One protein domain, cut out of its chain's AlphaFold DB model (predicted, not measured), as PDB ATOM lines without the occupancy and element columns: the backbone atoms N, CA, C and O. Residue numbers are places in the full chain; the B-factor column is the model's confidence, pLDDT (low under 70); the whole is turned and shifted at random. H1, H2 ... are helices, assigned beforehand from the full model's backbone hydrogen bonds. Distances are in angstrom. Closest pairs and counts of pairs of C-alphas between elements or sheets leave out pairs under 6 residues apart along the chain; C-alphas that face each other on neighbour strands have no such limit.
ATOM      1  N   LEU A 151      -3.341 110.470  48.134       86.75
ATOM      2  CA  LEU A 151      -3.252 109.204  48.847       86.75
ATOM      3  C   LEU A 151      -4.205 108.163  48.249       86.75
ATOM      4  O   LEU A 151      -3.800 107.022  48.054       86.75
ATOM      5  N   THR A 152      -5.422 108.565  47.878       80.56
ATOM      6  CA  THR A 152      -6.389 107.700  47.187       80.56
ATOM      7  C   THR A 152      -5.912 107.365  45.777       80.56
ATOM      8  O   THR A 152      -5.971 106.210  45.393       80.56
ATOM      9  N   SER A 153      -5.335 108.314  45.036       74.12
ATOM     10  CA  SER A 153      -4.767 108.070  43.702       74.12
ATOM     11  C   SER A 153      -3.580 107.101  43.731       74.12
ATOM     12  O   SER A 153      -3.492 106.211  42.887       74.12
ATOM     13  N   ILE A 154      -2.679 107.242  44.709       76.00
ATOM     14  CA  ILE A 154      -1.539 106.336  44.895       76.00
ATOM     15  C   ILE A 154      -2.024 104.956  45.339       76.00
ATOM     16  O   ILE A 154      -1.523 103.948  44.848       76.00
ATOM     17  N   ASN A 155      -3.004 104.899  46.242       78.69
ATOM     18  CA  ASN A 155      -3.546 103.640  46.732       78.69
ATOM     19  C   ASN A 155      -4.381 102.925  45.659       78.69
ATOM     20  O   ASN A 155      -4.251 101.721  45.513       78.69
ATOM     21  N   ASP A 156      -5.157 103.644  44.847       73.44
ATOM     22  CA  ASP A 156      -5.893 103.076  43.715       73.44
ATOM     23  C   ASP A 156      -4.949 102.588  42.619       73.44
ATOM     24  O   ASP A 156      -5.212 101.540  42.037       73.44
ATOM     25  N   SER A 157      -3.827 103.274  42.374       60.59
ATOM     26  CA  SER A 157      -2.781 102.757  41.487       60.59
ATOM     27  C   SER A 157      -2.125 101.510  42.085       60.59
ATOM     28  O   SER A 157      -2.098 100.470  41.450       60.59
ATOM     29  N   LEU A 158      -1.683 101.524  43.343       64.75
ATOM     30  CA  LEU A 158      -1.015 100.362  43.948       64.75
ATOM     31  C   LEU A 158      -1.932  99.146  44.143       64.75
ATOM     32  O   LEU A 158      -1.478  98.010  44.016       64.75
ATOM     33  N   VAL A 159      -3.210  99.363  44.455       67.75
ATOM     34  CA  VAL A 159      -4.174  98.293  44.747       67.75
ATOM     35  C   VAL A 159      -4.836  97.769  43.470       67.75
ATOM     36  O   VAL A 159      -5.039  96.557  43.367       67.75
ATOM     37  N   ASN A 160      -5.116  98.616  42.471       61.16
ATOM     38  CA  ASN A 160      -5.716  98.170  41.205       61.16
ATOM     39  C   ASN A 160      -4.674  97.826  40.113       61.16
ATOM     40  O   ASN A 160      -4.990  97.055  39.203       61.16
ATOM     41  N   ASP A 161      -3.420  98.294  40.218       58.88
ATOM     42  CA  ASP A 161      -2.347  98.028  39.240       58.88
ATOM     43  C   ASP A 161      -1.402  96.870  39.605       58.88
ATOM     44  O   ASP A 161      -0.354  96.716  38.970       58.88
ATOM     45  N   ASN A 162      -1.778  95.949  40.503       60.12
ATOM     46  CA  ASN A 162      -1.116  94.628  40.539       60.12
ATOM     47  C   ASN A 162      -1.116  93.969  39.140       60.12
ATOM     48  O   ASN A 162      -0.186  93.252  38.778       60.12
ATOM     49  N   SER A 163      -2.097  94.319  38.292       68.06
ATOM     50  CA  SER A 163      -2.112  93.912  36.886       68.06
ATOM     51  C   SER A 163      -0.966  94.494  36.047       68.06
ATOM     52  O   SER A 163      -0.582  93.859  35.071       68.06
ATOM     53  N   LEU A 164      -0.423  95.678  36.365       70.19
ATOM     54  CA  LEU A 164       0.689  96.273  35.612       70.19
ATOM     55  C   LEU A 164       2.002  95.547  35.898       70.19
ATOM     56  O   LEU A 164       2.759  95.298  34.961       70.19
ATOM     57  N   LEU A 165       2.240  95.164  37.155       77.31
ATOM     58  CA  LEU A 165       3.387  94.333  37.518       77.31
ATOM     59  C   LEU A 165       3.271  92.939  36.893       77.31
ATOM     60  O   LEU A 165       4.214  92.472  36.261       77.31
ATOM     61  N   ASP A 166       2.104  92.300  36.978       80.19
ATOM     62  CA  ASP A 166       1.893  90.996  36.342       80.19
ATOM     63  C   ASP A 166       2.064  91.074  34.815       80.19
ATOM     64  O   ASP A 166       2.697  90.210  34.205       80.19
ATOM     65  N   LYS A 167       1.568  92.142  34.174       72.88
ATOM     66  CA  LYS A 167       1.762  92.386  32.734       72.88
ATOM     67  C   LYS A 167       3.229  92.612  32.384       72.88
ATOM     68  O   LYS A 167       3.682  92.064  31.381       72.88
ATOM     69  N   SER A 168       3.972  93.394  33.170       76.88
ATOM     70  CA  SER A 168       5.396  93.630  32.907       76.88
ATOM     71  C   SER A 168       6.203  92.341  33.062       76.88
ATOM     72  O   SER A 168       7.045  92.053  32.214       76.88
ATOM     73  N   LEU A 169       5.865  91.504  34.047       76.88
ATOM     74  CA  LEU A 169       6.490  90.200  34.261       76.88
ATOM     75  C   LEU A 169       6.194  89.224  33.110       76.88
ATOM     76  O   LEU A 169       7.095  88.539  32.623       76.88
ATOM     77  N   VAL A 170       4.949  89.189  32.621       81.19
ATOM     78  CA  VAL A 170       4.563  88.390  31.445       81.19
ATOM     79  C   VAL A 170       5.298  88.868  30.195       81.19
ATOM     80  O   VAL A 170       5.843  88.043  29.460       81.19
ATOM     81  N   LEU A 171       5.358  90.182  29.958       77.31
ATOM     82  CA  LEU A 171       6.098  90.749  28.832       77.31
ATOM     83  C   LEU A 171       7.588  90.415  28.927       77.31
ATOM     84  O   LEU A 171       8.173  89.990  27.936       77.31
ATOM     85  N   GLN A 172       8.189  90.524  30.112       83.12
ATOM     86  CA  GLN A 172       9.588  90.169  30.344       83.12
ATOM     87  C   GLN A 172       9.854  88.675  30.103       83.12
ATOM     88  O   GLN A 172      10.857  88.303  29.493       83.12
ATOM     89  N   ALA A 173       8.948  87.793  30.531       83.56
ATOM     90  CA  ALA A 173       9.058  86.362  30.267       83.56
ATOM     91  C   ALA A 173       8.944  86.050  28.764       83.56
ATOM     92  O   ALA A 173       9.705  85.233  28.236       83.56
ATOM     93  N   GLN A 174       8.034  86.727  28.055       81.62
ATOM     94  CA  GLN A 174       7.865  86.589  26.608       81.62
ATOM     95  C   GLN A 174       9.088  87.093  25.837       81.62
ATOM     96  O   GLN A 174       9.588  86.386  24.959       81.62
ATOM     97  N   THR A 175       9.600  88.279  26.174       80.19
ATOM     98  CA  THR A 175      10.796  88.842  25.535       80.19
ATOM     99  C   THR A 175      12.017  87.975  25.815       80.19
ATOM    100  O   THR A 175      12.741  87.646  24.880       80.19
ATOM    101  N   SER A 176      12.198  87.496  27.049       87.69
ATOM    102  CA  SER A 176      13.262  86.549  27.409       87.69
ATOM    103  C   SER A 176      13.172  85.242  26.608       87.69
ATOM    104  O   SER A 176      14.173  84.762  26.068       87.69
ATOM    105  N   GLY A 177      11.964  84.690  26.440       90.06
ATOM    106  CA  GLY A 177      11.724  83.513  25.603       90.06
ATOM    107  C   GLY A 177      12.071  83.746  24.129       90.06
ATOM    108  O   GLY A 177      12.731  82.907  23.506       90.06
ATOM    109  N   LEU A 178      11.684  84.901  23.582       87.69
ATOM    110  CA  LEU A 178      11.983  85.294  22.205       87.69
ATOM    111  C   LEU A 178      13.485  85.504  21.990       87.69
ATOM    112  O   LEU A 178      14.036  84.969  21.027       87.69
ATOM    113  N   ILE A 179      14.151  86.215  22.905       86.81
ATOM    114  CA  ILE A 179      15.604  86.428  22.894       86.81
ATOM    115  C   ILE A 179      16.311  85.076  22.900       86.81
ATOM    116  O   ILE A 179      17.117  84.807  22.013       86.81
ATOM    117  N   LYS A 180      15.951  84.177  23.824       91.19
ATOM    118  CA  LYS A 180      16.540  82.836  23.907       91.19
ATOM    119  C   LYS A 180      16.375  82.050  22.606       91.19
ATOM    120  O   LYS A 180      17.333  81.420  22.159       91.19
ATOM    121  N   ASN A 181      15.190  82.081  21.992       92.19
ATOM    122  CA  ASN A 181      14.949  81.405  20.718       92.19
ATOM    123  C   ASN A 181      15.834  81.986  19.601       92.19
ATOM    124  O   ASN A 181      16.521  81.245  18.900       92.19
ATOM    125  N   LYS A 182      15.916  83.318  19.503       92.69
ATOM    126  CA  LYS A 182      16.779  84.000  18.528       92.69
ATOM    127  C   LYS A 182      18.262  83.717  18.754       92.69
ATOM    128  O   LYS A 182      18.992  83.499  17.791       92.69
ATOM    129  N   THR A 183      18.714  83.629  20.003       91.75
ATOM    130  CA  THR A 183      20.084  83.217  20.327       91.75
ATOM    131  C   THR A 183      20.370  81.787  19.860       91.75
ATOM    132  O   THR A 183      21.443  81.526  19.316       91.75
ATOM    133  N   LEU A 184      19.426  80.854  20.036       95.38
ATOM    134  CA  LEU A 184      19.573  79.475  19.555       95.38
ATOM    135  C   LEU A 184      19.618  79.406  18.024       95.38
ATOM    136  O   LEU A 184      20.465  78.703  17.474       95.38
ATOM    137  N   GLU A 185      18.759  80.165  17.344       92.19
ATOM    138  CA  GLU A 185      18.747  80.288  15.883       92.19
ATOM    139  C   GLU A 185      20.091  80.819  15.356       92.19
ATOM    140  O   GLU A 185      20.702  80.213  14.472       92.19
ATOM    141  N   LEU A 186      20.608  81.900  15.951       92.88
ATOM    142  CA  LEU A 186      21.909  82.469  15.592       92.88
ATOM    143  C   LEU A 186      23.057  81.484  15.832       92.88
ATOM    144  O   LEU A 186      23.941  81.352  14.983       92.88
ATOM    145  N   LYS A 187      23.030  80.744  16.944       95.12
ATOM    146  CA  LYS A 187      24.034  79.715  17.236       95.12
ATOM    147  C   LYS A 187      24.015  78.597  16.189       95.12
ATOM    148  O   LYS A 187      25.073  78.199  15.704       95.12
ATOM    149  N   LEU A 188      22.829  78.131  15.795       95.12
ATOM    150  CA  LEU A 188      22.672  77.120  14.746       95.12
ATOM    151  C   LEU A 188      23.217  77.620  13.399       95.12
ATOM    152  O   LEU A 188      23.940  76.894  12.710       95.12
ATOM    153  N   LEU A 189      22.907  78.867  13.031       93.44
ATOM    154  CA  LEU A 189      23.427  79.496  11.814       93.44
ATOM    155  C   LEU A 189      24.956  79.615  11.847       93.44
ATOM    156  O   LEU A 189      25.613  79.309  10.850       93.44
ATOM    157  N   GLN A 190      25.532  79.981  12.993       94.44
ATOM    158  CA  GLN A 190      26.981  80.049  13.183       94.44
ATOM    159  C   GLN A 190      27.642  78.671  13.031       94.44
ATOM    160  O   GLN A 190      28.666  78.548  12.356       94.44
ATOM    161  N   GLU A 191      27.069  77.618  13.620       95.50
ATOM    162  CA  GLU A 191      27.571  76.247  13.461       95.50
ATOM    163  C   GLU A 191      27.484  75.766  12.008       95.50
ATOM    164  O   GLU A 191      28.428  75.157  11.500       95.50
ATOM    165  N   ASN A 192      26.390  76.074  11.307       92.06
ATOM    166  CA  ASN A 192      26.233  75.744   9.892       92.06
ATOM    167  C   ASN A 192      27.278  76.471   9.028       92.06
ATOM    168  O   ASN A 192      27.941  75.852   8.195       92.06
ATOM    169  N   ALA A 193      27.507  77.765   9.278       90.94
ATOM    170  CA  ALA A 193      28.547  78.532   8.597       90.94
ATOM    171  C   ALA A 193      29.947  77.933   8.824       90.94
ATOM    172  O   ALA A 193      30.694  77.741   7.862       90.94
ATOM    173  N   LYS A 194      30.281  77.549  10.065       92.19
ATOM    174  CA  LYS A 194      31.551  76.873  10.392       92.19
ATOM    175  C   LYS A 194      31.702  75.543   9.648       92.19
ATOM    176  O   LYS A 194      32.746  75.311   9.039       92.19
ATOM    177  N   LYS A 195      30.658  74.705   9.627       93.56
ATOM    178  CA  LYS A 195      30.652  73.432   8.880       93.56
ATOM    179  C   LYS A 195      30.876  73.649   7.383       93.56
ATOM    180  O   LYS A 195      31.671  72.935   6.777       93.56
ATOM    181  N   LYS A 196      30.229  74.658   6.787       93.44
ATOM    182  CA  LYS A 196      30.425  75.006   5.371       93.44
ATOM    183  C   LYS A 196      31.861  75.441   5.081       93.44
ATOM    184  O   LYS A 196      32.438  74.966   4.109       93.44
ATOM    185  N   ILE A 197      32.452  76.286   5.929       91.19
ATOM    186  CA  ILE A 197      33.856  76.709   5.788       91.19
ATOM    187  C   ILE A 197      34.797  75.503   5.874       91.19
ATOM    188  O   ILE A 197      35.686  75.358   5.041       91.19
ATOM    189  N   GLN A 198      34.577  74.608   6.838       93.69
ATOM    190  CA  GLN A 198      35.387  73.399   6.985       93.69
ATOM    191  C   GLN A 198      35.295  72.493   5.749       93.69
ATOM    192  O   GLN A 198      36.314  72.001   5.268       93.69
ATOM    193  N   LEU A 199      34.092  72.315   5.196       93.06
ATOM    194  CA  LEU A 199      33.880  71.544   3.973       93.06
ATOM    195  C   LEU A 199      34.614  72.171   2.779       93.06
ATOM    196  O   LEU A 199      35.302  71.460   2.053       93.06
ATOM    197  N   ILE A 200      34.526  73.494   2.605       92.75
ATOM    198  CA  ILE A 200      35.248  74.220   1.547       92.75
ATOM    199  C   ILE A 200      36.763  74.034   1.692       92.75
ATOM    200  O   ILE A 200      37.438  73.757   0.702       92.75
ATOM    201  N   ASN A 201      37.297  74.124   2.913       89.38
ATOM    202  CA  ASN A 201      38.721  73.911   3.170       89.38
ATOM    203  C   ASN A 201      39.156  72.481   2.825       89.38
ATOM    204  O   ASN A 201      40.196  72.297   2.200       89.38
ATOM    205  N   ASN A 202      38.348  71.475   3.166       90.12
ATOM    206  CA  ASN A 202      38.631  70.085   2.807       90.12
ATOM    207  C   ASN A 202      38.628  69.878   1.286       90.12
ATOM    208  O   ASN A 202      39.528  69.225   0.757       90.12
ATOM    209  N   ILE A 203      37.663  70.472   0.571       89.31
ATOM    210  CA  ILE A 203      37.628  70.442  -0.899       89.31
ATOM    211  C   ILE A 203      38.889  71.096  -1.468       89.31
ATOM    212  O   ILE A 203      39.542  70.504  -2.325       89.31
ATOM    213  N   TYR A 204      39.268  72.272  -0.968       89.44
ATOM    214  CA  TYR A 204      40.469  72.977  -1.411       89.44
ATOM    215  C   TYR A 204      41.749  72.159  -1.178       89.44
ATOM    216  O   TYR A 204      42.567  72.021  -2.081       89.44
ATOM    217  N   LEU A 205      41.911  71.542  -0.005       85.50
ATOM    218  CA  LEU A 205      43.069  70.688   0.279       85.50
ATOM    219  C   LEU A 205      43.107  69.452  -0.633       85.50
ATOM    220  O   LEU A 205      44.167  69.095  -1.146       85.50
ATOM    221  N   SER A 206      41.950  68.830  -0.890       82.62
ATOM    222  CA  SER A 206      41.860  67.679  -1.794       82.62
ATOM    223  C   SER A 206      42.185  68.043  -3.249       82.62
ATOM    224  O   SER A 206      42.862  67.276  -3.937       82.62
ATOM    225  N   SER A 207      41.775  69.228  -3.717       81.62
ATOM    226  CA  SER A 207      42.061  69.688  -5.078       81.62
ATOM    227  C   SER A 207      43.525  70.089  -5.245       81.62
ATOM    228  O   SER A 207      44.142  69.720  -6.242       81.62
ATOM    229  N   VAL A 208      44.125  70.742  -4.246       79.75
ATOM    230  CA  VAL A 208      45.563  71.049  -4.235       79.75
ATOM    231  C   VAL A 208      46.399  69.765  -4.242       79.75
ATOM    232  O   VAL A 208      47.314  69.654  -5.057       79.75
ATOM    233  N   SER A 209      46.053  68.766  -3.422       77.75
ATOM    234  CA  SER A 209      46.757  67.472  -3.409       77.75
ATOM    235  C   SER A 209      46.608  66.700  -4.727       77.75
ATOM    236  O   SER A 209      47.538  66.020  -5.164       77.75
ATOM    237  N   SER A 210      45.448  66.797  -5.381       71.50
ATOM    238  CA  SER A 210      45.208  66.161  -6.684       71.50
ATOM    239  C   SER A 210      45.996  66.850  -7.799       71.50
ATOM    240  O   SER A 210      46.520  66.186  -8.695       71.50
ATOM    241  N   ASN A 211      46.140  68.175  -7.714       71.06
ATOM    242  CA  ASN A 211      46.946  68.959  -8.643       71.06
ATOM    243  C   ASN A 211      48.443  68.707  -8.441       71.06
ATOM    244  O   ASN A 211      49.156  68.581  -9.428       71.06
ATOM    245  N   SER A 212      48.936  68.564  -7.205       66.75
ATOM    246  CA  SER A 212      50.351  68.237  -6.972       66.75
ATOM    247  C   SER A 212      50.707  66.845  -7.491       66.75
ATOM    248  O   SER A 212      51.761  66.669  -8.100       66.75
ATOM    249  N   LEU A 213      49.813  65.863  -7.312       66.56
ATOM    250  CA  LEU A 213      50.001  64.519  -7.857       66.56
ATOM    251  C   LEU A 213      49.925  64.527  -9.388       66.56
ATOM    252  O   LEU A 213      50.799  63.965 -10.044       66.56
ATOM    253  N   SER A 214      48.935  65.220  -9.961       65.56
ATOM    254  CA  SER A 214      48.810  65.364 -11.415       65.56
ATOM    255  C   SER A 214      50.018  66.068 -12.010       65.56
ATOM    256  O   SER A 214      50.516  65.599 -13.023       65.56
ATOM    257  N   ASN A 215      50.541  67.118 -11.368       63.03
ATOM    258  CA  ASN A 215      51.754  67.819 -11.789       63.03
ATOM    259  C   ASN A 215      52.992  66.932 -11.667       63.03
ATOM    260  O   ASN A 215      53.828  66.955 -12.557       63.03
ATOM    261  N   SER A 216      53.121  66.120 -10.617       68.62
ATOM    262  CA  SER A 216      54.242  65.180 -10.472       68.62
ATOM    263  C   SER A 216      54.206  64.083 -11.543       68.62
ATOM    264  O   SER A 216      55.211  63.840 -12.212       68.62
ATOM    265  N   ILE A 217      53.032  63.487 -11.780       65.31
ATOM    266  CA  ILE A 217      52.822  62.463 -12.811       65.31
ATOM    267  C   ILE A 217      52.998  63.061 -14.205       65.31
ATOM    268  O   ILE A 217      53.705  62.479 -15.021       65.31
ATOM    269  N   THR A 218      52.420  64.233 -14.485       60.62
ATOM    270  CA  THR A 218      52.633  64.911 -15.768       60.62
ATOM    271  C   THR A 218      54.069  65.342 -15.928       60.62
ATOM    272  O   THR A 218      54.561  65.116 -17.010       60.62
ATOM    273  N   SER A 219      54.781  65.861 -14.924       59.53
ATOM    274  CA  SER A 219      56.214  66.208 -15.040       59.53
ATOM    275  C   SER A 219      57.079  64.974 -15.302       59.53
ATOM    276  O   SER A 219      57.994  65.016 -16.114       59.53
ATOM    277  N   SER A 220      56.770  63.847 -14.655       61.97
ATOM    278  CA  SER A 220      57.426  62.555 -14.887       61.97
ATOM    279  C   SER A 220      57.155  62.024 -16.301       61.97
ATOM    280  O   SER A 220      58.091  61.662 -17.015       61.97
ATOM    281  N   LEU A 221      55.893  62.038 -16.739       59.34
ATOM    282  CA  LEU A 221      55.487  61.594 -18.072       59.34
ATOM    283  C   LEU A 221      55.917  62.565 -19.165       59.34
ATOM    284  O   LEU A 221      56.313  62.102 -20.217       59.34
ATOM    285  N   THR A 222      55.892  63.878 -18.946       53.88
ATOM    286  CA  THR A 222      56.393  64.890 -19.890       53.88
ATOM    287  C   THR A 222      57.911  64.882 -19.926       53.88
ATOM    288  O   THR A 222      58.459  64.874 -21.007       53.88
ATOM    289  N   ASN A 223      58.658  64.705 -18.842       55.47
ATOM    290  CA  ASN A 223      60.098  64.444 -19.006       55.47
ATOM    291  C   ASN A 223      60.361  63.147 -19.803       55.47
ATOM    292  O   ASN A 223      61.333  63.066 -20.553       55.47
ATOM    293  N   ALA A 241      40.518  75.463 -14.242       76.81
ATOM    294  CA  ALA A 241      41.056  75.461 -12.887       76.81
ATOM    295  C   ALA A 241      41.361  76.882 -12.390       76.81
ATOM    296  O   ALA A 241      41.001  77.229 -11.263       76.81
ATOM    297  N   LEU A 242      41.947  77.732 -13.244       79.69
ATOM    298  CA  LEU A 242      42.209  79.134 -12.916       79.69
ATOM    299  C   LEU A 242      40.907  79.916 -12.680       79.69
ATOM    300  O   LEU A 242      40.792  80.655 -11.704       79.69
ATOM    301  N   THR A 243      39.892  79.693 -13.519       82.50
ATOM    302  CA  THR A 243      38.567  80.313 -13.350       82.50
ATOM    303  C   THR A 243      37.914  79.883 -12.033       82.50
ATOM    304  O   THR A 243      37.398  80.722 -11.292       82.50
ATOM    305  N   ALA A 244      37.979  78.593 -11.685       79.75
ATOM    306  CA  ALA A 244      37.456  78.094 -10.414       79.75
ATOM    307  C   ALA A 244      38.187  78.714  -9.213       79.75
ATOM    308  O   ALA A 244      37.543  79.142  -8.254       79.75
ATOM    309  N   LEU A 245      39.517  78.821  -9.276       84.81
ATOM    310  CA  LEU A 245      40.327  79.420  -8.217       84.81
ATOM    311  C   LEU A 245      39.985  80.904  -8.008       84.81
ATOM    312  O   LEU A 245      39.795  81.329  -6.868       84.81
ATOM    313  N   ASN A 246      39.802  81.661  -9.091       86.81
ATOM    314  CA  ASN A 246      39.369  83.059  -9.030       86.81
ATOM    315  C   ASN A 246      37.975  83.203  -8.391       86.81
ATOM    316  O   ASN A 246      37.772  84.062  -7.529       86.81
ATOM    317  N   ASN A 247      37.035  82.318  -8.732       87.75
ATOM    318  CA  ASN A 247      35.699  82.305  -8.128       87.75
ATOM    319  C   ASN A 247      35.749  82.006  -6.622       87.75
ATOM    320  O   ASN A 247      35.077  82.679  -5.834       87.75
ATOM    321  N   TYR A 248      36.580  81.050  -6.191       89.81
ATOM    322  CA  TYR A 248      36.771  80.764  -4.766       89.81
ATOM    323  C   TYR A 248      37.393  81.946  -4.018       89.81
ATOM    324  O   TYR A 248      36.932  82.288  -2.927       89.81
ATOM    325  N   GLN A 249      38.389  82.615  -4.603       89.38
ATOM    326  CA  GLN A 249      38.981  83.812  -4.003       89.38
ATOM    327  C   GLN A 249      37.950  84.937  -3.828       89.38
ATOM    328  O   GLN A 249      37.907  85.568  -2.767       89.38
ATOM    329  N   LEU A 250      37.082  85.159  -4.819       90.75
ATOM    330  CA  LEU A 250      35.998  86.140  -4.724       90.75
ATOM    331  C   LEU A 250      34.991  85.769  -3.624       90.75
ATOM    332  O   LEU A 250      34.602  86.622  -2.824       90.75
ATOM    333  N   MET A 251      34.622  84.489  -3.524       88.94
ATOM    334  CA  MET A 251      33.727  84.002  -2.471       88.94
ATOM    335  C   MET A 251      34.320  84.220  -1.071       88.94
ATOM    336  O   MET A 251      33.627  84.716  -0.183       88.94
ATOM    337  N   ILE A 252      35.609  83.924  -0.872       87.12
ATOM    338  CA  ILE A 252      36.308  84.158   0.402       87.12
ATOM    339  C   ILE A 252      36.314  85.652   0.755       87.12
ATOM    340  O   ILE A 252      36.046  86.010   1.905       87.12
ATOM    341  N   LYS A 253      36.574  86.539  -0.218       92.25
ATOM    342  CA  LYS A 253      36.504  87.998  -0.011       92.25
ATOM    343  C   LYS A 253      35.108  88.435   0.449       92.25
ATOM    344  O   LYS A 253      35.000  89.184   1.421       92.25
ATOM    345  N   ASN A 254      34.051  87.919  -0.177       88.38
ATOM    346  CA  ASN A 254      32.669  88.232   0.199       88.38
ATOM    347  C   ASN A 254      32.310  87.721   1.602       88.38
ATOM    348  O   ASN A 254      31.724  88.461   2.389       88.38
ATOM    349  N   ILE A 255      32.720  86.498   1.956       91.12
ATOM    350  CA  ILE A 255      32.508  85.944   3.303       91.12
ATOM    351  C   ILE A 255      33.183  86.824   4.363       91.12
ATOM    352  O   ILE A 255      32.561  87.148   5.372       91.12
ATOM    353  N   ARG A 256      34.422  87.277   4.121       91.69
ATOM    354  CA  ARG A 256      35.134  88.185   5.039       91.69
ATOM    355  C   ARG A 256      34.424  89.527   5.199       91.69
ATOM    356  O   ARG A 256      34.342  90.038   6.314       91.69
ATOM    357  N   LYS A 257      33.900  90.094   4.108       92.25
ATOM    358  CA  LYS A 257      33.125  91.343   4.147       92.25
ATOM    359  C   LYS A 257      31.860  91.181   4.993       92.25
ATOM    360  O   LYS A 257      31.605  92.013   5.859       92.25
ATOM    361  N   ASN A 258      31.119  90.095   4.783       89.56
ATOM    362  CA  ASN A 258      29.894  89.812   5.532       89.56
ATOM    363  C   ASN A 258      30.176  89.568   7.018       89.56
ATOM    364  O   ASN A 258      29.431  90.059   7.861       89.56
ATOM    365  N   LEU A 259      31.271  88.872   7.345       93.44
ATOM    366  CA  LEU A 259      31.686  88.653   8.731       93.44
ATOM    367  C   LEU A 259      31.974  89.983   9.440       93.44
ATOM    368  O   LEU A 259      31.367  90.260  10.469       93.44
ATOM    369  N   ARG A 260      32.799  90.851   8.840       92.81
ATOM    370  CA  ARG A 260      33.099  92.186   9.393       92.81
ATOM    371  C   ARG A 260      31.847  93.042   9.570       92.81
ATOM    372  O   ARG A 260      31.719  93.753  10.562       92.81
ATOM    373  N   TRP A 261      30.924  92.986   8.610       94.62
ATOM    374  CA  TRP A 261      29.645  93.689   8.705       94.62
ATOM    375  C   TRP A 261      28.807  93.176   9.884       94.62
ATOM    376  O   TRP A 261      28.292  93.978  10.660       94.62
ATOM    377  N   SER A 262      28.733  91.853  10.071       92.38
ATOM    378  CA  SER A 262      28.015  91.254  11.201       92.38
ATOM    379  C   SER A 262      28.658  91.568  12.554       92.38
ATOM    380  O   SER A 262      27.940  91.880  13.497       92.38
ATOM    381  N   GLU A 263      29.993  91.560  12.644       93.25
ATOM    382  CA  GLU A 263      30.732  91.943  13.855       93.25
ATOM    383  C   GLU A 263      30.467  93.404  14.219       93.25
ATOM    384  O   GLU A 263      30.166  93.711  15.368       93.25
ATOM    385  N   LYS A 264      30.498  94.307  13.228       95.94
ATOM    386  CA  LYS A 264      30.197  95.724  13.445       95.94
ATOM    387  C   LYS A 264      28.789  95.923  14.010       95.94
ATOM    388  O   LYS A 264      28.639  96.625  15.005       95.94
ATOM    389  N   HIS A 265      27.777  95.300  13.413       92.94
ATOM    390  CA  HIS A 265      26.404  95.433  13.902       92.94
ATOM    391  C   HIS A 265      26.182  94.774  15.260       92.94
ATOM    392  O   HIS A 265      25.402  95.286  16.059       92.94
ATOM    393  N   LEU A 266      26.865  93.665  15.543       94.69
ATOM    394  CA  LEU A 266      26.798  93.034  16.855       94.69
ATOM    395  C   LEU A 266      27.381  93.955  17.932       94.69
ATOM    396  O   LEU A 266      26.746  94.127  18.965       94.69
ATOM    397  N   ASN A 267      28.502  94.620  17.648       93.62
ATOM    398  CA  ASN A 267      29.087  95.614  18.550       93.62
ATOM    399  C   ASN A 267      28.176  96.841  18.730       93.62
ATOM    400  O   ASN A 267      28.065  97.375  19.827       93.62
ATOM    401  N   GLU A 268      27.505  97.306  17.671       95.44
ATOM    402  CA  GLU A 268      26.515  98.391  17.774       95.44
ATOM    403  C   GLU A 268      25.331  97.995  18.668       95.44
ATOM    404  O   GLU A 268      24.934  98.771  19.534       95.44
ATOM    405  N   LEU A 269      24.799  96.782  18.501       92.94
ATOM    406  CA  LEU A 269      23.753  96.224  19.362       92.94
ATOM    407  C   LEU A 269      24.226  96.085  20.810       92.94
ATOM    408  O   LEU A 269      23.492  96.458  21.719       92.94
ATOM    409  N   GLU A 270      25.439  95.578  21.024       92.56
ATOM    410  CA  GLU A 270      26.048  95.445  22.348       92.56
ATOM    411  C   GLU A 270      26.136  96.803  23.051       92.56
ATOM    412  O   GLU A 270      25.641  96.942  24.166       92.56
ATOM    413  N   ASN A 271      26.631  97.828  22.351       94.38
ATOM    414  CA  ASN A 271      26.688  99.196  22.866       94.38
ATOM    415  C   ASN A 271      25.292  99.756  23.189       94.38
ATOM    416  O   ASN A 271      25.121 100.423  24.207       94.38
ATOM    417  N   LEU A 272      24.284  99.497  22.347       95.56
ATOM    418  CA  LEU A 272      22.906  99.937  22.603       95.56
ATOM    419  C   LEU A 272      22.296  99.247  23.830       95.56
ATOM    420  O   LEU A 272      21.575  99.891  24.590       95.56
ATOM    421  N   PHE A 273      22.573  97.958  24.039       93.38
ATOM    422  CA  PHE A 273      22.117  97.240  25.229       93.38
ATOM    423  C   PHE A 273      22.824  97.723  26.492       93.38
ATOM    424  O   PHE A 273      22.158  97.947  27.498       93.38
ATOM    425  N   GLU A 274      24.136  97.941  26.435       93.00
ATOM    426  CA  GLU A 274      24.905  98.463  27.565       93.00
ATOM    427  C   GLU A 274      24.446  99.875  27.961       93.00
ATOM    428  O   GLU A 274      24.348 100.184  29.147       93.00
ATOM    429  N   GLN A 275      24.090 100.717  26.984       92.56
ATOM    430  CA  GLN A 275      23.579 102.068  27.233       92.56
ATOM    431  C   GLN A 275      22.148 102.087  27.783       92.56
ATOM    432  O   GLN A 275      21.866 102.849  28.707       92.56
ATOM    433  N   ASN A 276      21.239 101.284  27.221       95.19
ATOM    434  CA  ASN A 276      19.816 101.338  27.573       95.19
ATOM    435  C   ASN A 276      19.445 100.444  28.769       95.19
ATOM    436  O   ASN A 276      18.496 100.755  29.485       95.19
ATOM    437  N   HIS A 277      20.172  99.342  28.984       94.12
ATOM    438  CA  HIS A 277      19.863  98.302  29.977       94.12
ATOM    439  C   HIS A 277      21.138  97.763  30.657       94.12
ATOM    440  O   HIS A 277      21.462  96.579  30.527       94.12
ATOM    441  N   PRO A 278      21.899  98.609  31.377       92.06
ATOM    442  CA  PRO A 278      23.225  98.244  31.881       92.06
ATOM    443  C   PRO A 278      23.196  97.105  32.909       92.06
ATOM    444  O   PRO A 278      24.135  96.313  32.972       92.06
ATOM    445  N   ILE A 279      22.142  97.006  33.725       92.25
ATOM    446  CA  ILE A 279      22.043  95.992  34.783       92.25
ATOM    447  C   ILE A 279      21.742  94.629  34.153       92.25
ATOM    448  O   ILE A 279      22.509  93.683  34.324       92.25
ATOM    449  N   GLU A 280      20.678  94.548  33.352       90.88
ATOM    450  CA  GLU A 280      20.239  93.315  32.701       90.88
ATOM    451  C   GLU A 280      21.293  92.789  31.727       90.88
ATOM    452  O   GLU A 280      21.513  91.578  31.637       90.88
ATOM    453  N   TYR A 281      21.968  93.685  31.003       90.38
ATOM    454  CA  TYR A 281      23.040  93.316  30.089       90.38
ATOM    455  C   TYR A 281      24.226  92.682  30.836       90.38
ATOM    456  O   TYR A 281      24.681  91.606  30.439       90.38
ATOM    457  N   ASN A 282      24.681  93.276  31.947       89.25
ATOM    458  CA  ASN A 282      25.779  92.724  32.750       89.25
ATOM    459  C   ASN A 282      25.412  91.374  33.384       89.25
ATOM    460  O   ASN A 282      26.180  90.418  33.267       89.25
ATOM    461  N   GLU A 283      24.209  91.244  33.953       91.06
ATOM    462  CA  GLU A 283      23.729  89.960  34.488       91.06
ATOM    463  C   GLU A 283      23.681  88.874  33.402       91.06
ATOM    464  O   GLU A 283      24.139  87.743  33.594       91.06
ATOM    465  N   SER A 284      23.167  89.221  32.220       88.19
ATOM    466  CA  SER A 284      23.092  88.309  31.076       88.19
ATOM    467  C   SER A 284      24.477  87.864  30.608       88.19
ATOM    468  O   SER A 284      24.689  86.679  30.323       88.19
ATOM    469  N   LYS A 285      25.423  88.807  30.533       88.56
ATOM    470  CA  LYS A 285      26.808  88.574  30.118       88.56
ATOM    471  C   LYS A 285      27.501  87.602  31.067       88.56
ATOM    472  O   LYS A 285      28.042  86.597  30.601       88.56
ATOM    473  N   ASP A 286      27.376  87.811  32.375       81.81
ATOM    474  CA  ASP A 286      27.941  86.926  33.397       81.81
ATOM    475  C   ASP A 286      27.369  85.508  33.315       81.81
ATOM    476  O   ASP A 286      28.105  84.519  33.375       81.81
ATOM    477  N   ILE A 287      26.057  85.370  33.107       87.19
ATOM    478  CA  ILE A 287      25.413  84.060  32.939       87.19
ATOM    479  C   ILE A 287      25.951  83.328  31.697       87.19
ATOM    480  O   ILE A 287      26.106  82.101  31.717       87.19
ATOM    481  N   ILE A 288      26.198  84.041  30.596       83.12
ATOM    482  CA  ILE A 288      26.720  83.451  29.356       83.12
ATOM    483  C   ILE A 288      28.192  83.061  29.518       83.12
ATOM    484  O   ILE A 288      28.556  81.940  29.150       83.12
ATOM    485  N   LEU A 289      29.021  83.929  30.108       81.25
ATOM    486  CA  LEU A 289      30.424  83.629  30.410       81.25
ATOM    487  C   LEU A 289      30.549  82.403  31.321       81.25
ATOM    488  O   LEU A 289      31.317  81.491  31.013       81.25
ATOM    489  N   ASN A 290      29.716  82.316  32.361       79.81
ATOM    490  CA  ASN A 290      29.668  81.165  33.266       79.81
ATOM    491  C   ASN A 290      29.217  79.862  32.580       79.81
ATOM    492  O   ASN A 290      29.547  78.775  33.048       79.81
ATOM    493  N   ARG A 291      28.469  79.940  31.469       81.12
ATOM    494  CA  ARG A 291      28.097  78.761  30.665       81.12
ATOM    495  C   ARG A 291      29.203  78.312  29.714       81.12
ATOM    496  O   ARG A 291      29.309  77.117  29.453       81.12
ATOM    497  N   TYR A 292      29.976  79.248  29.164       75.38
ATOM    498  CA  TYR A 292      31.037  78.946  28.195       75.38
ATOM    499  C   TYR A 292      32.351  78.526  28.848       75.38
ATOM    500  O   TYR A 292      33.052  77.685  28.292       75.38
ATOM    501  N   ASN A 293      32.643  79.057  30.032       69.56
ATOM    502  CA  ASN A 293      33.713  78.586  30.896       69.56
ATOM    503  C   ASN A 293      33.090  77.922  32.127       69.56
ATOM    504  O   ASN A 293      33.011  78.552  33.185       69.56
ATOM    505  N   PRO A 294      32.678  76.641  32.045       64.00
ATOM    506  CA  PRO A 294      32.489  75.839  33.238       64.00
ATOM    507  C   PRO A 294      33.883  75.537  33.797       64.00
ATOM    508  O   PRO A 294      34.356  74.406  33.762       64.00
ATOM    509  N   ILE A 295      34.586  76.561  34.286       57.34
ATOM    510  CA  ILE A 295      35.610  76.326  35.291       57.34
ATOM    511  C   ILE A 295      34.809  75.703  36.423       57.34
ATOM    512  O   ILE A 295      33.971  76.378  37.027       57.34
ATOM    513  N   ASN A 296      34.973  74.391  36.598       58.28
ATOM    514  CA  ASN A 296      34.437  73.631  37.713       58.28
ATOM    515  C   ASN A 296      34.558  74.513  38.954       58.28
ATOM    516  O   ASN A 296      35.661  74.765  39.438       58.28
ATOM    517  N   LYS A 297      33.431  75.014  39.469       58.34
ATOM    518  CA  LYS A 297      33.430  75.734  40.750       58.34
ATOM    519  C   LYS A 297      34.045  74.856  41.852       58.34
ATOM    520  O   LYS A 297      34.616  75.372  42.809       58.34
ATOM    521  N   ASP A 298      34.019  73.542  41.645       61.88
ATOM    522  CA  ASP A 298      34.670  72.530  42.468       61.88
ATOM    523  C   ASP A 298      36.213  72.586  42.409       61.88
ATOM    524  O   ASP A 298      36.863  72.406  43.440       61.88
ATOM    525  N   ASP A 299      36.816  72.946  41.270       60.16
ATOM    526  CA  ASP A 299      38.277  73.046  41.115       60.16
ATOM    527  C   ASP A 299      38.842  74.320  41.770       60.16
ATOM    528  O   ASP A 299      39.933  74.300  42.347       60.16
ATOM    529  N   MET A 300      38.071  75.415  41.793       59.22
ATOM    530  CA  MET A 300      38.455  76.638  42.520       59.22
ATOM    531  C   MET A 300      38.372  76.462  44.048       59.22
ATOM    532  O   MET A 300      39.195  77.015  44.781       59.22
ATOM    533  N   ASN A 301      37.453  75.627  44.545       59.88
ATOM    534  CA  ASN A 301      37.404  75.259  45.965       59.88
ATOM    535  C   ASN A 301      38.554  74.315  46.374       59.88
ATOM    536  O   ASN A 301      39.031  74.382  47.511       59.88
ATOM    537  N   LEU A 302      39.044  73.468  45.460       63.22
ATOM    538  CA  LEU A 302      40.202  72.593  45.692       63.22
ATOM    539  C   LEU A 302      41.532  73.362  45.760       63.22
ATOM    540  O   LEU A 302      42.389  73.004  46.574       63.22
ATOM    541  N   LEU A 303      41.705  74.438  44.980       59.16
ATOM    542  CA  LEU A 303      42.892  75.298  45.088       59.16
ATOM    543  C   LEU A 303      42.937  76.074  46.413       59.16
ATOM    544  O   LEU A 303      43.994  76.142  47.038       59.16
ATOM    545  N   ASN A 304      41.797  76.580  46.896       57.56
ATOM    546  CA  ASN A 304      41.752  77.269  48.191       57.56
ATOM    547  C   ASN A 304      41.985  76.318  49.378       57.56
ATOM    548  O   ASN A 304      42.627  76.699  50.353       57.56
ATOM    549  N   LYS A 305      41.551  75.051  49.288       59.19
ATOM    550  CA  LYS A 305      41.842  74.042  50.324       59.19
ATOM    551  C   LYS A 305      43.315  73.625  50.380       59.19
ATOM    552  O   LYS A 305      43.797  73.292  51.458       59.19
ATOM    553  N   LYS A 306      44.041  73.645  49.255       60.28
ATOM    554  CA  LYS A 306      45.476  73.309  49.235       60.28
ATOM    555  C   LYS A 306      46.360  74.377  49.884       60.28
ATOM    556  O   LYS A 306      47.364  74.010  50.480       60.28
ATOM    557  N   ASN A 307      45.980  75.654  49.829       55.88
ATOM    558  CA  ASN A 307      46.750  76.717  50.484       55.88
ATOM    559  C   ASN A 307      46.583  76.742  52.012       55.88
ATOM    560  O   ASN A 307      47.520  77.113  52.702       55.88
ATOM    561  N   ILE A 308      45.451  76.274  52.552       64.69
ATOM    562  CA  ILE A 308      45.223  76.233  54.010       64.69
ATOM    563  C   ILE A 308      46.056  75.130  54.693       64.69
ATOM    564  O   ILE A 308      46.422  75.262  55.855       64.69
ATOM    565  N   ASN A 309      46.418  74.064  53.973       57.69
ATOM    566  CA  ASN A 309      47.195  72.949  54.531       57.69
ATOM    567  C   ASN A 309      48.723  73.143  54.457       57.69
ATOM    568  O   ASN A 309      49.448  72.262  54.902       57.69
ATOM    569  N   ASN A 310      49.209  74.255  53.894       54.97
ATOM    570  CA  ASN A 310      50.643  74.566  53.812       54.97
ATOM    571  C   ASN A 310      51.096  75.625  54.840       54.97
ATOM    572  O   ASN A 310      52.265  76.001  54.839       54.97
TER     573      ASN A 310
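This is residues 151 to 223 and 241 to 310 of the 312 residues of an uncharacterized protein of Ascoidea rubescens DSM 1968 (UniProt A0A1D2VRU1). One very long helix, H2, makes the longest axis, and H3 comes back near part of it, the two forming a narrow, open V. H1 prolongs H2 at its first end; at the far end of H3 the chain turns into H4, and residues 283 to 310, which hold most of H4 and H5, stick out as an arm. The printed part has 143 residues with five named helices, H1 to H5 in order, and no named strand; the class is all helix. It is extended, with a radius of gyration of the C-alphas of 27.8 A, and its flat outline spans 102 by 55 by 22 A.

H2, residues 162 to 223, and H3, residues 241 to 276, are near each other, with 8 pairs of C-alphas within 10 A. H3 and H4, residues 278 to 292, only just touch, and only at the corner by their link, with 3 pairs of C-alphas within 8 A. Their closest C-alphas, those of Glu 274 and Tyr 281, are 6.0 A apart; H3 and H4 run opposite ways at a steep tilt of 48 degrees. H1, residues 151 to 160, and H2 meet only through their link. H5, residues 297 to 308, touches no helix. Every O i to N i+4 pair is within hydrogen-bond range in H1, H2, H3 and H4; in H5 it is 7 of 8.

H2 is 90.6 A long from C-alpha 162 at (-1.116, 94.628, 40.539) to C-alpha 223 at (60.098, 64.444, -19.006). H3 is 52.5 A long, H4 21.1 A, H5 17.8 A and H1 13.6 A. C-alpha 308, the last of H5, is at (45.223, 76.233, 54.010).

The two farthest C-alphas, of Thr 152 and Asn 223, are 103.3 A apart. Residues 224 to 240 are not printed, and C-alphas 223 and 241 are 22.8 A apart across the cut. The links printed whole are tight. Mean pLDDT of the printed part is 80.7; residues 157 to 163, 212 to 223 and 293 to 310 are under 70.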